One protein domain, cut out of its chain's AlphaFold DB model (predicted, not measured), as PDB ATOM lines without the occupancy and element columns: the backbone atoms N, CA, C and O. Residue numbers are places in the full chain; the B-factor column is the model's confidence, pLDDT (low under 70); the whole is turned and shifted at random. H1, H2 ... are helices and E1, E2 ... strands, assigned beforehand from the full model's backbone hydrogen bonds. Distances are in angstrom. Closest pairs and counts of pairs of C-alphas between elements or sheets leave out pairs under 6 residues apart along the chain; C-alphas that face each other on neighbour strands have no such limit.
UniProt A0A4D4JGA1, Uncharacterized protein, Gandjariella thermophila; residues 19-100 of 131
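Overview. This is residues 19 to 100 of the 131 residues of an uncharacterized protein of Gandjariella thermophila (UniProt A0A4D4JGA1). One long helix, H2, runs along the length of the domain, and a two-stranded hairpin, E1 and E2, packs along one side of it through E2. The shorter helix H1 makes a corner near the first residues of H2, and at the other end a long loop, residues 63 to 80, leads from H2 back to the hairpin. The printed part has 82 residues, with two named helices and two named strands in the order H1, H2, E1, E2; the sheet, E1 - E2, is antiparallel and the class is mixed. The whole is loose, with a radius of gyration of the C-alphas of 16.2 A, and elongated, spanning 47 by 27 by 18 A.

Arrangement. Begin with H1, residues 19 to 30, which is close to but not clearly touching H2, residues 41 to 62; their closest C-alphas, of Ala 28 and Leu 41, are 6.7 A apart. They run opposite ways at a steep tilt of 53 degrees. In H1 and H2 every O i to N i+4 pair is within hydrogen-bond range. Next look at E1, residues 81 to 87, and E2, residues 92 to 98: they form an antiparallel hairpin, with N 84 and O 95 2.7 A apart and N 95 and O 84 2.8 A apart, within hydrogen-bond range. H2 and E2 have 14 pairs of C-alphas within 8 A, the closest being Lys 47 and Ser 95 at 6.1 A. H1 is apart from E1 and E2.

Along the chain. Find C-alpha 19 at (0.139, 23.132, -34.709), where H1 begins; it is 16.6 A long. From C-alpha 41 at (-14.763, 17.924, -34.473), H2 runs 31.5 A to residue 62. E1 spans 19.1 A and E2 19.7 A, ending at C-alpha 98 at (-20.448, 12.679, -12.334).

Size, cuts and confidence. The two C-alphas farthest apart, of Ala 30 and Gly 75, are 47.8 A apart. The printed part has no cut, and the link from H2 to E1 is long. Confidence is under 70 at residues 74, 89 to 95 and 97 to 100.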
ATOM      1  N   GLN A  19      -0.346  24.402 -34.157       94.00
ATOM      2  CA  GLN A  19       0.139  23.132 -34.709       94.00
ATOM      3  C   GLN A  19      -0.760  21.966 -34.288       94.00
ATOM      4  O   GLN A  19      -1.107  21.115 -35.111       94.00
ATOM      5  N   VAL A  20      -1.197  21.959 -33.025       95.25
ATOM      6  CA  VAL A  20      -2.113  20.938 -32.497       95.25
ATOM      7  C   VAL A  20      -3.474  21.042 -33.181       95.25
ATOM      8  O   VAL A  20      -4.044  20.028 -33.586       95.25
ATOM      9  N   VAL A  21      -3.989  22.259 -33.380       94.31
ATOM     10  CA  VAL A  21      -5.254  22.472 -34.103       94.31
ATOM     11  C   VAL A  21      -5.149  21.975 -35.543       94.31
ATOM     12  O   VAL A  21      -6.037  21.254 -36.009       94.31
ATOM     13  N   ALA A  22      -4.056  22.296 -36.236       95.00
ATOM     14  CA  ALA A  22      -3.822  21.826 -37.596       95.00
ATOM     15  C   ALA A  22      -3.780  20.291 -37.674       95.00
ATOM     16  O   ALA A  22      -4.330  19.704 -38.607       95.00
ATOM     17  N   GLU A  23      -3.166  19.623 -36.696       96.44
ATOM     18  CA  GLU A  23      -3.146  18.161 -36.625       96.44
ATOM     19  C   GLU A  23      -4.542  17.562 -36.394       96.44
ATOM     20  O   GLU A  23      -4.921  16.604 -37.074       96.44
ATOM     21  N   LEU A  24      -5.337  18.139 -35.489       95.94
ATOM     22  CA  LEU A  24      -6.706  17.686 -35.225       95.94
ATOM     23  C   LEU A  24      -7.598  17.816 -36.462       95.94
ATOM     24  O   LEU A  24      -8.348  16.890 -36.776       95.94
ATOM     25  N   VAL A  25      -7.487  18.930 -37.189       95.69
ATOM     26  CA  VAL A  25      -8.224  19.137 -38.444       95.69
ATOM     27  C   VAL A  25      -7.787  18.121 -39.496       95.69
ATOM     28  O   VAL A  25      -8.647  17.491 -40.108       95.69
ATOM     29  N   LYS A  26      -6.476  17.891 -39.668       96.88
ATOM     30  CA  LYS A  26      -5.956  16.876 -40.603       96.88
ATOM     31  C   LYS A  26      -6.530  15.488 -40.312       96.88
ATOM     32  O   LYS A  26      -7.028  14.835 -41.227       96.88
ATOM     33  N   ARG A  27      -6.510  15.053 -39.047       96.31
ATOM     34  CA  ARG A  27      -7.078  13.757 -38.634       96.31
ATOM     35  C   ARG A  27      -8.581  13.690 -38.904       96.31
ATOM     36  O   ARG A  27      -9.031  12.758 -39.556       96.31
ATOM     37  N   ALA A  28      -9.338  14.720 -38.516       95.25
ATOM     38  CA  ALA A  28     -10.777  14.776 -38.774       95.25
ATOM     39  C   ALA A  28     -11.102  14.671 -40.273       95.25
ATOM     40  O   ALA A  28     -11.992  13.914 -40.652       95.25
ATOM     41  N   THR A  29     -10.346  15.361 -41.132       93.38
ATOM     42  CA  THR A  29     -10.533  15.258 -42.587       93.38
ATOM     43  C   THR A  29     -10.184  13.876 -43.139       93.38
ATOM     44  O   THR A  29     -10.879  13.405 -44.034       93.38
ATOM     45  N   ALA A  30      -9.156  13.209 -42.600       96.12
ATOM     46  CA  ALA A  30      -8.785  11.850 -42.997       96.12
ATOM     47  C   ALA A  30      -9.856  10.820 -42.598       96.12
ATOM     48  O   ALA A  30     -10.150   9.908 -43.368       96.12
ATOM     49  N   ASP A  31     -10.485  11.017 -41.439       94.38
ATOM     50  CA  ASP A  31     -11.545  10.154 -40.907       94.38
ATOM     51  C   ASP A  31     -12.946  10.503 -41.458       94.38
ATOM     52  O   ASP A  31     -13.940   9.876 -41.090       94.38
ATOM     53  N   GLY A  32     -13.055  11.518 -42.326       93.50
ATOM     54  CA  GLY A  32     -14.329  11.977 -42.892       93.50
ATOM     55  C   GLY A  32     -15.250  12.685 -41.890       93.50
ATOM     56  O   GLY A  32     -16.447  12.833 -42.144       93.50
ATOM     57  N   VAL A  33     -14.718  13.128 -40.750       94.62
ATOM     58  CA  VAL A  33     -15.462  13.870 -39.727       94.62
ATOM     59  C   VAL A  33     -15.549  15.344 -40.139       94.62
ATOM     60  O   VAL A  33     -14.518  15.977 -40.383       94.62
ATOM     61  N   PRO A  34     -16.751  15.945 -40.189       92.44
ATOM     62  CA  PRO A  34     -16.880  17.349 -40.543       92.44
ATOM     63  C   PRO A  34     -16.294  18.243 -39.440       92.44
ATOM     64  O   PRO A  34     -16.385  17.943 -38.248       92.44
ATOM     65  N   VAL A  35     -15.713  19.381 -39.827       90.56
ATOM     66  CA  VAL A  35     -15.154  20.345 -38.862       90.56
ATOM     67  C   VAL A  35     -16.265  21.018 -38.048       90.56
ATOM     68  O   VAL A  35     -16.090  21.250 -36.856       90.56
ATOM     69  N   SER A  36     -17.431  21.259 -38.658       88.44
ATOM     70  CA  SER A  36     -18.605  21.883 -38.033       88.44
ATOM     71  C   SER A  36     -19.890  21.093 -38.320       88.44
ATOM     72  O   SER A  36     -19.922  20.267 -39.230       88.44
ATOM     73  N   GLY A  37     -20.944  21.330 -37.535       84.25
ATOM     74  CA  GLY A  37     -22.217  20.600 -37.589       84.25
ATOM     75  C   GLY A  37     -22.368  19.525 -36.506       84.25
ATOM     76  O   GLY A  37     -21.573  19.439 -35.569       84.25
ATOM     77  N   GLU A  38     -23.416  18.708 -36.606       84.19
ATOM     78  CA  GLU A  38     -23.654  17.585 -35.687       84.19
ATOM     79  C   GLU A  38     -22.654  16.445 -35.960       84.19
ATOM     80  O   GLU A  38     -22.334  16.139 -37.106       84.19
ATOM     81  N   GLY A  39     -22.138  15.826 -34.902       84.75
ATOM     82  CA  GLY A  39     -21.046  14.853 -34.950       84.75
ATOM     83  C   GLY A  39     -19.662  15.450 -35.233       84.75
ATOM     84  O   GLY A  39     -18.698  14.696 -35.356       84.75
ATOM     85  N   SER A  40     -19.538  16.776 -35.327       92.69
ATOM     86  CA  SER A  40     -18.313  17.435 -35.788       92.69
ATOM     87  C   SER A  40     -17.160  17.429 -34.786       92.69
ATOM     88  O   SER A  40     -17.346  17.242 -33.578       92.69
ATOM     89  N   LEU A  41     -15.957  17.715 -35.292       93.88
ATOM     90  CA  LEU A  41     -14.763  17.924 -34.473       93.88
ATOM     91  C   LEU A  41     -14.993  19.001 -33.400       93.88
ATOM     92  O   LEU A  41     -14.681  18.779 -32.231       93.88
ATOM     93  N   LEU A  42     -15.585  20.144 -33.767       92.25
ATOM     94  CA  LEU A  42     -15.848  21.235 -32.822       92.25
ATOM     95  C   LEU A  42     -16.803  20.816 -31.696       92.25
ATOM     96  O   LEU A  42     -16.593  21.180 -30.537       92.25
ATOM     97  N   GLN A  43     -17.816  20.002 -32.001       90.25
ATOM     98  CA  GLN A  43     -18.732  19.473 -30.989       90.25
ATOM     99  C   GLN A  43     -18.020  18.556 -29.993       90.25
ATOM    100  O   GLN A  43     -18.269  18.626 -28.786       90.25
ATOM    101  N   GLN A  44     -17.139  17.693 -30.501       91.56
ATOM    102  CA  GLN A  44     -16.363  16.765 -29.686       91.56
ATOM    103  C   GLN A  44     -15.367  17.514 -28.796       91.56
ATOM    104  O   GLN A  44     -15.303  17.237 -27.599       91.56
ATOM    105  N   LEU A  45     -14.666  18.512 -29.340       92.62
ATOM    106  CA  LEU A  45     -13.741  19.356 -28.577       92.62
ATOM    107  C   LEU A  45     -14.458  20.133 -27.474       92.62
ATOM    108  O   LEU A  45     -14.039  20.085 -26.321       92.62
ATOM    109  N   THR A  46     -15.580  20.777 -27.799       90.56
ATOM    110  CA  THR A  46     -16.384  21.515 -26.812       90.56
ATOM    111  C   THR A  46     -16.836  20.595 -25.681       90.56
ATOM    112  O   THR A  46     -16.761  20.955 -24.508       90.56
ATOM    113  N   LYS A  47     -17.264  19.373 -26.015       90.94
ATOM    114  CA  LYS A  47     -17.642  18.377 -25.015       90.94
ATOM    115  C   LYS A  47     -16.468  18.017 -24.103       90.94
ATOM    116  O   LYS A  47     -16.658  17.999 -22.892       90.94
ATOM    117  N   ILE A  48     -15.291  17.740 -24.667       93.00
ATOM    118  CA  ILE A  48     -14.098  17.381 -23.888       93.00
ATOM    119  C   ILE A  48     -13.734  18.518 -22.935       93.00
ATOM    120  O   ILE A  48     -13.579  18.270 -21.747       93.00
ATOM    121  N   VAL A  49     -13.679  19.759 -23.421       92.25
ATOM    122  CA  VAL A  49     -13.340  20.926 -22.593       92.25
ATOM    123  C   VAL A  49     -14.322  21.090 -21.430       92.25
ATOM    124  O   VAL A  49     -13.898  21.265 -20.289       92.25
ATOM    125  N   LEU A  50     -15.628  20.973 -21.689       91.75
ATOM    126  CA  LEU A  50     -16.648  21.084 -20.643       91.75
ATOM    127  C   LEU A  50     -16.584  19.932 -19.629       91.75
ATOM    128  O   LEU A  50     -16.688  20.167 -18.426       91.75
ATOM    129  N   GLU A  51     -16.415  18.689 -20.092       91.75
ATOM    130  CA  GLU A  51     -16.262  17.524 -19.212       91.75
ATOM    131  C   GLU A  51     -14.980  17.627 -18.366       91.75
ATOM    132  O   GLU A  51     -15.024  17.340 -17.171       91.75
ATOM    133  N   SER A  52     -13.872  18.101 -18.942       92.25
ATOM    134  CA  SER A  52     -12.605  18.324 -18.233       92.25
ATOM    135  C   SER A  52     -12.697  19.439 -17.194       92.25
ATOM    136  O   SER A  52     -12.200  19.262 -16.084       92.25
ATOM    137  N   SER A  53     -13.364  20.554 -17.513       92.50
ATOM    138  CA  SER A  53     -13.605  21.634 -16.545       92.50
ATOM    139  C   SER A  53     -14.387  21.117 -15.339       92.50
ATOM    140  O   SER A  53     -13.991  21.332 -14.197       92.50
ATOM    141  N   LEU A  54     -15.462  20.364 -15.586       91.75
ATOM    142  CA  LEU A  54     -16.318  19.851 -14.516       91.75
ATOM    143  C   LEU A  54     -15.660  18.728 -13.704       91.75
ATOM    144  O   LEU A  54     -15.904  18.628 -12.504       91.75
ATOM    145  N   GLU A  55     -14.787  17.914 -14.303       90.38
ATOM    146  CA  GLU A  55     -13.979  16.957 -13.535       90.38
ATOM    147  C   GLU A  55     -12.952  17.682 -12.647       90.38
ATOM    148  O   GLU A  55     -12.778  17.303 -11.490       90.38
ATOM    149  N   SER A  56     -12.337  18.766 -13.133       92.44
ATOM    150  CA  SER A  56     -11.431  19.591 -12.324       92.44
ATOM    151  C   SER A  56     -12.149  20.255 -11.142       92.44
ATOM    152  O   SER A  56     -11.600  20.313 -10.042       92.44
ATOM    153  N   GLU A  57     -13.380  20.731 -11.334       91.31
ATOM    154  CA  GLU A  57     -14.208  21.271 -10.245       91.31
ATOM    155  C   GLU A  57     -14.561  20.196  -9.208       91.31
ATOM    156  O   GLU A  57     -14.544  20.457  -8.004       91.31
ATOM    157  N   MET A  58     -14.826  18.966  -9.654       90.56
ATOM    158  CA  MET A  58     -15.063  17.821  -8.775       90.56
ATOM    159  C   MET A  58     -13.828  17.443  -7.952       90.56
ATOM    160  O   MET A  58     -13.959  17.140  -6.763       90.56
ATOM    161  N   ASP A  59     -12.642  17.451  -8.565       90.75
ATOM    162  CA  ASP A  59     -11.362  17.238  -7.881       90.75
ATOM    163  C   ASP A  59     -11.144  18.312  -6.803       90.75
ATOM    164  O   ASP A  59     -10.861  17.971  -5.653       90.75
ATOM    165  N   ALA A  60     -11.381  19.586  -7.128       89.38
ATOM    166  CA  ALA A  60     -11.258  20.692  -6.179       89.38
ATOM    167  C   ALA A  60     -12.284  20.619  -5.033       89.38
ATOM    168  O   ALA A  60     -11.938  20.868  -3.880       89.38
ATOM    169  N   HIS A  61     -13.538  20.259  -5.324       89.06
ATOM    170  CA  HIS A  61     -14.595  20.188  -4.312       89.06
ATOM    171  C   HIS A  61     -14.394  19.034  -3.322       89.06
ATOM    172  O   HIS A  61     -14.688  19.171  -2.136       89.06
ATOM    173  N   LEU A  62     -13.914  17.890  -3.810       89.00
ATOM    174  CA  LEU A  62     -13.709  16.696  -2.991       89.00
ATOM    175  C   LEU A  62     -12.321  16.642  -2.343       89.00
ATOM    176  O   LEU A  62     -12.141  15.924  -1.362       89.00
ATOM    177  N   GLY A  63     -11.351  17.378  -2.887       90.06
ATOM    178  CA  GLY A  63      -9.963  17.374  -2.430       90.06
ATOM    179  C   GLY A  63      -9.178  16.120  -2.825       90.06
ATOM    180  O   GLY A  63      -8.085  15.904  -2.313       90.06
ATOM    181  N   TYR A  64      -9.727  15.281  -3.708       89.56
ATOM    182  CA  TYR A  64      -9.075  14.072  -4.209       89.56
ATOM    183  C   TYR A  64      -9.459  13.800  -5.665       89.56
ATOM    184  O   TYR A  64     -10.590  14.078  -6.092       89.56
ATOM    185  N   SER A  65      -8.528  13.212  -6.417       88.94
ATOM    186  CA  SER A  65      -8.741  12.851  -7.819       88.94
ATOM    187  C   SER A  65      -9.493  11.533  -7.978       88.94
ATOM    188  O   SER A  65      -9.674  10.723  -7.064       88.94
ATOM    189  N   LYS A  66      -9.963  11.283  -9.195       85.38
ATOM    190  CA  LYS A  66     -10.654  10.040  -9.527       85.38
ATOM    191  C   LYS A  66      -9.771   8.815  -9.237       85.38
ATOM    192  O   LYS A  66      -8.647   8.729  -9.712       85.38
ATOM    193  N   HIS A  67     -10.341   7.830  -8.540       85.69
ATOM    194  CA  HIS A  67      -9.675   6.587  -8.111       85.69
ATOM    195  C   HIS A  67      -8.565   6.754  -7.065       85.69
ATOM    196  O   HIS A  67      -7.908   5.765  -6.736       85.69
ATOM    197  N   ASP A  68      -8.403   7.950  -6.503       84.88
ATOM    198  CA  ASP A  68      -7.475   8.184  -5.406       84.88
ATOM    199  C   ASP A  68      -7.881   7.357  -4.163       84.88
ATOM    200  O   ASP A  68      -9.062   7.360  -3.783       84.88
ATOM    201  N   PRO A  69      -6.946   6.628  -3.521       86.25
ATOM    202  CA  PRO A  69      -7.181   5.962  -2.243       86.25
ATOM    203  C   PRO A  69      -7.763   6.874  -1.156       86.25
ATOM    204  O   PRO A  69      -8.544   6.381  -0.344       86.25
ATOM    205  N   ALA A  70      -7.453   8.175  -1.164       82.62
ATOM    206  CA  ALA A  70      -8.005   9.164  -0.233       82.62
ATOM    207  C   ALA A  70      -9.538   9.303  -0.329       82.62
ATOM    208  O   ALA A  70     -10.188   9.756   0.612       82.62
ATOM    209  N   GLY A  71     -10.128   8.891  -1.456       79.88
ATOM    210  CA  GLY A  71     -11.574   8.851  -1.655       79.88
ATOM    211  C   GLY A  71     -12.258   7.585  -1.127       79.88
ATOM    212  O   GLY A  71     -13.483   7.493  -1.217       79.88
ATOM    213  N   ARG A  72     -11.515   6.590  -0.619       82.06
ATOM    214  CA  ARG A  72     -12.093   5.364  -0.037       82.06
ATOM    215  C   ARG A  72     -12.584   5.631   1.381       82.06
ATOM    216  O   ARG A  72     -11.947   6.361   2.128       82.06
ATOM    217  N   ASP A  73     -13.728   5.042   1.725       74.38
ATOM    218  CA  ASP A  73     -14.343   5.116   3.061       74.38
ATOM    219  C   ASP A  73     -14.622   6.547   3.564       74.38
ATOM    220  O   ASP A  73     -14.852   6.779   4.750       74.38
ATOM    221  N   ASN A  74     -14.672   7.514   2.643       67.94
ATOM    222  CA  ASN A  74     -15.077   8.884   2.918       67.94
ATOM    223  C   ASN A  74     -16.606   9.018   2.762       67.94
ATOM    224  O   ASN A  74     -17.198   8.488   1.814       67.94
ATOM    225  N   GLY A  75     -17.255   9.755   3.672       79.50
ATOM    226  CA  GLY A  75     -18.712   9.938   3.713       79.50
ATOM    227  C   GLY A  75     -19.319  10.562   2.445       79.50
ATOM    228  O   GLY A  75     -20.518  10.412   2.211       79.50
ATOM    229  N   ASN A  76     -18.499  11.204   1.600       81.25
ATOM    230  CA  ASN A  76     -18.885  11.708   0.280       81.25
ATOM    231  C   ASN A  76     -17.983  11.126  -0.826       81.25
ATOM    232  O   ASN A  76     -16.975  11.715  -1.225       81.25
ATOM    233  N   SER A  77     -18.351   9.939  -1.307       83.94
ATOM    234  CA  SER A  77     -17.664   9.235  -2.396       83.94
ATOM    235  C   SER A  77     -18.269   9.566  -3.768       83.94
ATOM    236  O   SER A  77     -19.484   9.725  -3.912       83.94
ATOM    237  N   ARG A  78     -17.440   9.605  -4.821       85.44
ATOM    238  CA  ARG A  78     -17.911   9.797  -6.213       85.44
ATOM    239  C   ARG A  78     -18.869   8.678  -6.645       85.44
ATOM    240  O   ARG A  78     -18.485   7.511  -6.652       85.44
ATOM    241  N   ASN A  79     -20.075   9.021  -7.117       85.62
ATOM    242  CA  ASN A  79     -21.134   8.043  -7.419       85.62
ATOM    243  C   ASN A  79     -21.570   8.032  -8.899       85.62
ATOM    244  O   ASN A  79     -22.685   8.413  -9.253       85.62
ATOM    245  N   GLY A  80     -20.704   7.534  -9.784       84.62
ATOM    246  CA  GLY A  80     -21.101   7.318 -11.187       84.62
ATOM    247  C   GLY A  80     -21.208   8.597 -12.036       84.62
ATOM    248  O   GLY A  80     -21.048   9.701 -11.534       84.62
ATOM    249  N   THR A  81     -21.456   8.441 -13.344       84.56
ATOM    250  CA  THR A  81     -21.718   9.534 -14.315       84.56
ATOM    251  C   THR A  81     -23.199   9.649 -14.654       84.56
ATOM    252  O   THR A  81     -23.857   8.636 -14.884       84.56
ATOM    253  N   ARG A  82     -23.693  10.872 -14.838       85.19
ATOM    254  CA  ARG A  82     -25.009  11.215 -15.379       85.19
ATOM    255  C   ARG A  82     -24.869  12.004 -16.680       85.19
ATOM    256  O   ARG A  82     -24.040  12.892 -16.799       85.19
ATOM    257  N   SER A  83     -25.720  11.707 -17.660       85.31
ATOM    258  CA  SER A  83     -25.742  12.442 -18.933       85.31
ATOM    259  C   SER A  83     -26.650  13.675 -18.861       85.31
ATOM    260  O   SER A  83     -27.770  13.581 -18.357       85.31
ATOM    261  N   LYS A  84     -26.215  14.798 -19.434       85.19
ATOM    262  CA  LYS A  84     -27.014  16.002 -19.680       85.19
ATOM    263  C   LYS A  84     -26.691  16.560 -21.067       85.19
ATOM    264  O   LYS A  84     -25.534  16.761 -21.411       85.19
ATOM    265  N   THR A  85     -27.723  16.818 -21.866       82.31
ATOM    266  CA  THR A  85     -27.569  17.532 -23.139       82.31
ATOM    267  C   THR A  85     -27.548  19.030 -22.870       82.31
ATOM    268  O   THR A  85     -28.481  19.545 -22.248       82.31
ATOM    269  N   VAL A  86     -26.482  19.694 -23.307       81.00
ATOM    270  CA  VAL A  86     -26.275  21.138 -23.210       81.00
ATOM    271  C   VAL A  86     -26.449  21.718 -24.609       81.00
ATOM    272  O   VAL A  86     -25.851  21.247 -25.577       81.00
ATOM    273  N   LEU A  87     -27.326  22.711 -24.720       77.50
ATOM    274  CA  LEU A  87     -27.493  23.488 -25.942       77.50
ATOM    275  C   LEU A  87     -26.536  24.673 -25.849       77.50
ATOM    276  O   LEU A  87     -26.634  25.453 -24.906       77.50
ATOM    277  N   THR A  88     -25.605  24.777 -26.788       70.69
ATOM    278  CA  THR A  88     -24.741  25.951 -26.937       70.69
ATOM    279  C   THR A  88     -25.039  26.600 -28.277       70.69
ATOM    280  O   THR A  88     -25.498  25.922 -29.196       70.69
ATOM    281  N   GLU A  89     -24.779  27.897 -28.388       65.38
ATOM    282  CA  GLU A  89     -25.007  28.670 -29.616       65.38
ATOM    283  C   GLU A  89     -24.262  28.076 -30.824       65.38
ATOM    284  O   GLU A  89     -24.756  28.115 -31.944       65.38
ATOM    285  N   ALA A  90     -23.109  27.447 -30.576       58.16
ATOM    286  CA  ALA A  90     -22.308  26.790 -31.599       58.16
ATOM    287  C   ALA A  90     -22.753  25.345 -31.902       58.16
ATOM    288  O   ALA A  90     -22.637  24.913 -33.048       58.16
ATOM    289  N   VAL A  91     -23.222  24.564 -30.908       55.28
ATOM    290  CA  VAL A  91     -23.547  23.132 -31.101       55.28
ATOM    291  C   VAL A  91     -24.474  22.524 -30.022       55.28
ATOM    292  O   VAL A  91     -24.467  22.920 -28.854       55.28
ATOM    293  N   ARG A  92     -25.228  21.469 -30.372       68.19
ATOM    294  CA  ARG A  92     -26.025  20.635 -29.444       68.19
ATOM    295  C   ARG A  92     -25.169  19.503 -28.864       68.19
ATOM    296  O   ARG A  92     -25.087  18.451 -29.474       68.19
ATOM    297  N   SER A  93     -24.534  19.629 -27.697       65.12
ATOM    298  CA  SER A  93     -23.634  18.570 -27.182       65.12
ATOM    299  C   SER A  93     -24.263  17.749 -26.044       65.12
ATOM    300  O   SER A  93     -24.920  18.276 -25.147       65.12
ATOM    301  N   ARG A  94     -24.088  16.418 -26.056       68.31
ATOM    302  CA  ARG A  94     -24.455  15.551 -24.918       68.31
ATOM    303  C   ARG A  94     -23.233  15.332 -24.042       68.31
ATOM    304  O   ARG A  94     -22.323  14.605 -24.433       68.31
ATOM    305  N   SER A  95     -23.259  15.913 -22.853       68.38
ATOM    306  CA  SER A  95     -22.190  15.788 -21.874       68.38
ATOM    307  C   SER A  95     -22.523  14.761 -20.789       68.38
ATOM    308  O   SER A  95     -23.698  14.515 -20.490       68.38
ATOM    309  N   ARG A  96     -21.511  14.107 -20.222       70.25
ATOM    310  CA  ARG A  96     -21.632  13.174 -19.096       70.25
ATOM    311  C   ARG A  96     -20.839  13.701 -17.903       70.25
ATOM    312  O   ARG A  96     -19.624  13.617 -17.889       70.25
ATOM    313  N   TYR A  97     -21.540  14.143 -16.862       54.34
ATOM    314  CA  TYR A  97     -20.957  14.660 -15.618       54.34
ATOM    315  C   TYR A  97     -21.197  13.698 -14.455       54.34
ATOM    316  O   TYR A  97     -22.282  13.124 -14.361       54.34
ATOM    317  N   ARG A  98     -20.231  13.494 -13.549       60.34
ATOM    318  CA  ARG A  98     -20.448  12.679 -12.334       60.34
ATOM    319  C   ARG A  98     -21.181  13.460 -11.255       60.34
ATOM    320  O   ARG A  98     -20.871  14.612 -11.008       60.34
ATOM    321  N   GLY A  99     -22.155  12.813 -10.617       56.88
ATOM    322  CA  GLY A  99     -22.832  13.356  -9.442       56.88
ATOM    323  C   GLY A  99     -22.301  12.708  -8.166       56.88
ATOM    324  O   GLY A  99     -22.012  11.510  -8.141       56.88
ATOM    325  N   THR A 100     -22.214  13.478  -7.089       52.69
ATOM    326  CA  THR A 100     -22.130  12.951  -5.721       52.69
ATOM    327  C   THR A 100     -23.552  12.637  -5.261       52.69
ATOM    328  O   THR A 100     -24.327  13.528  -4.927       52.69
TER     329      THR A 100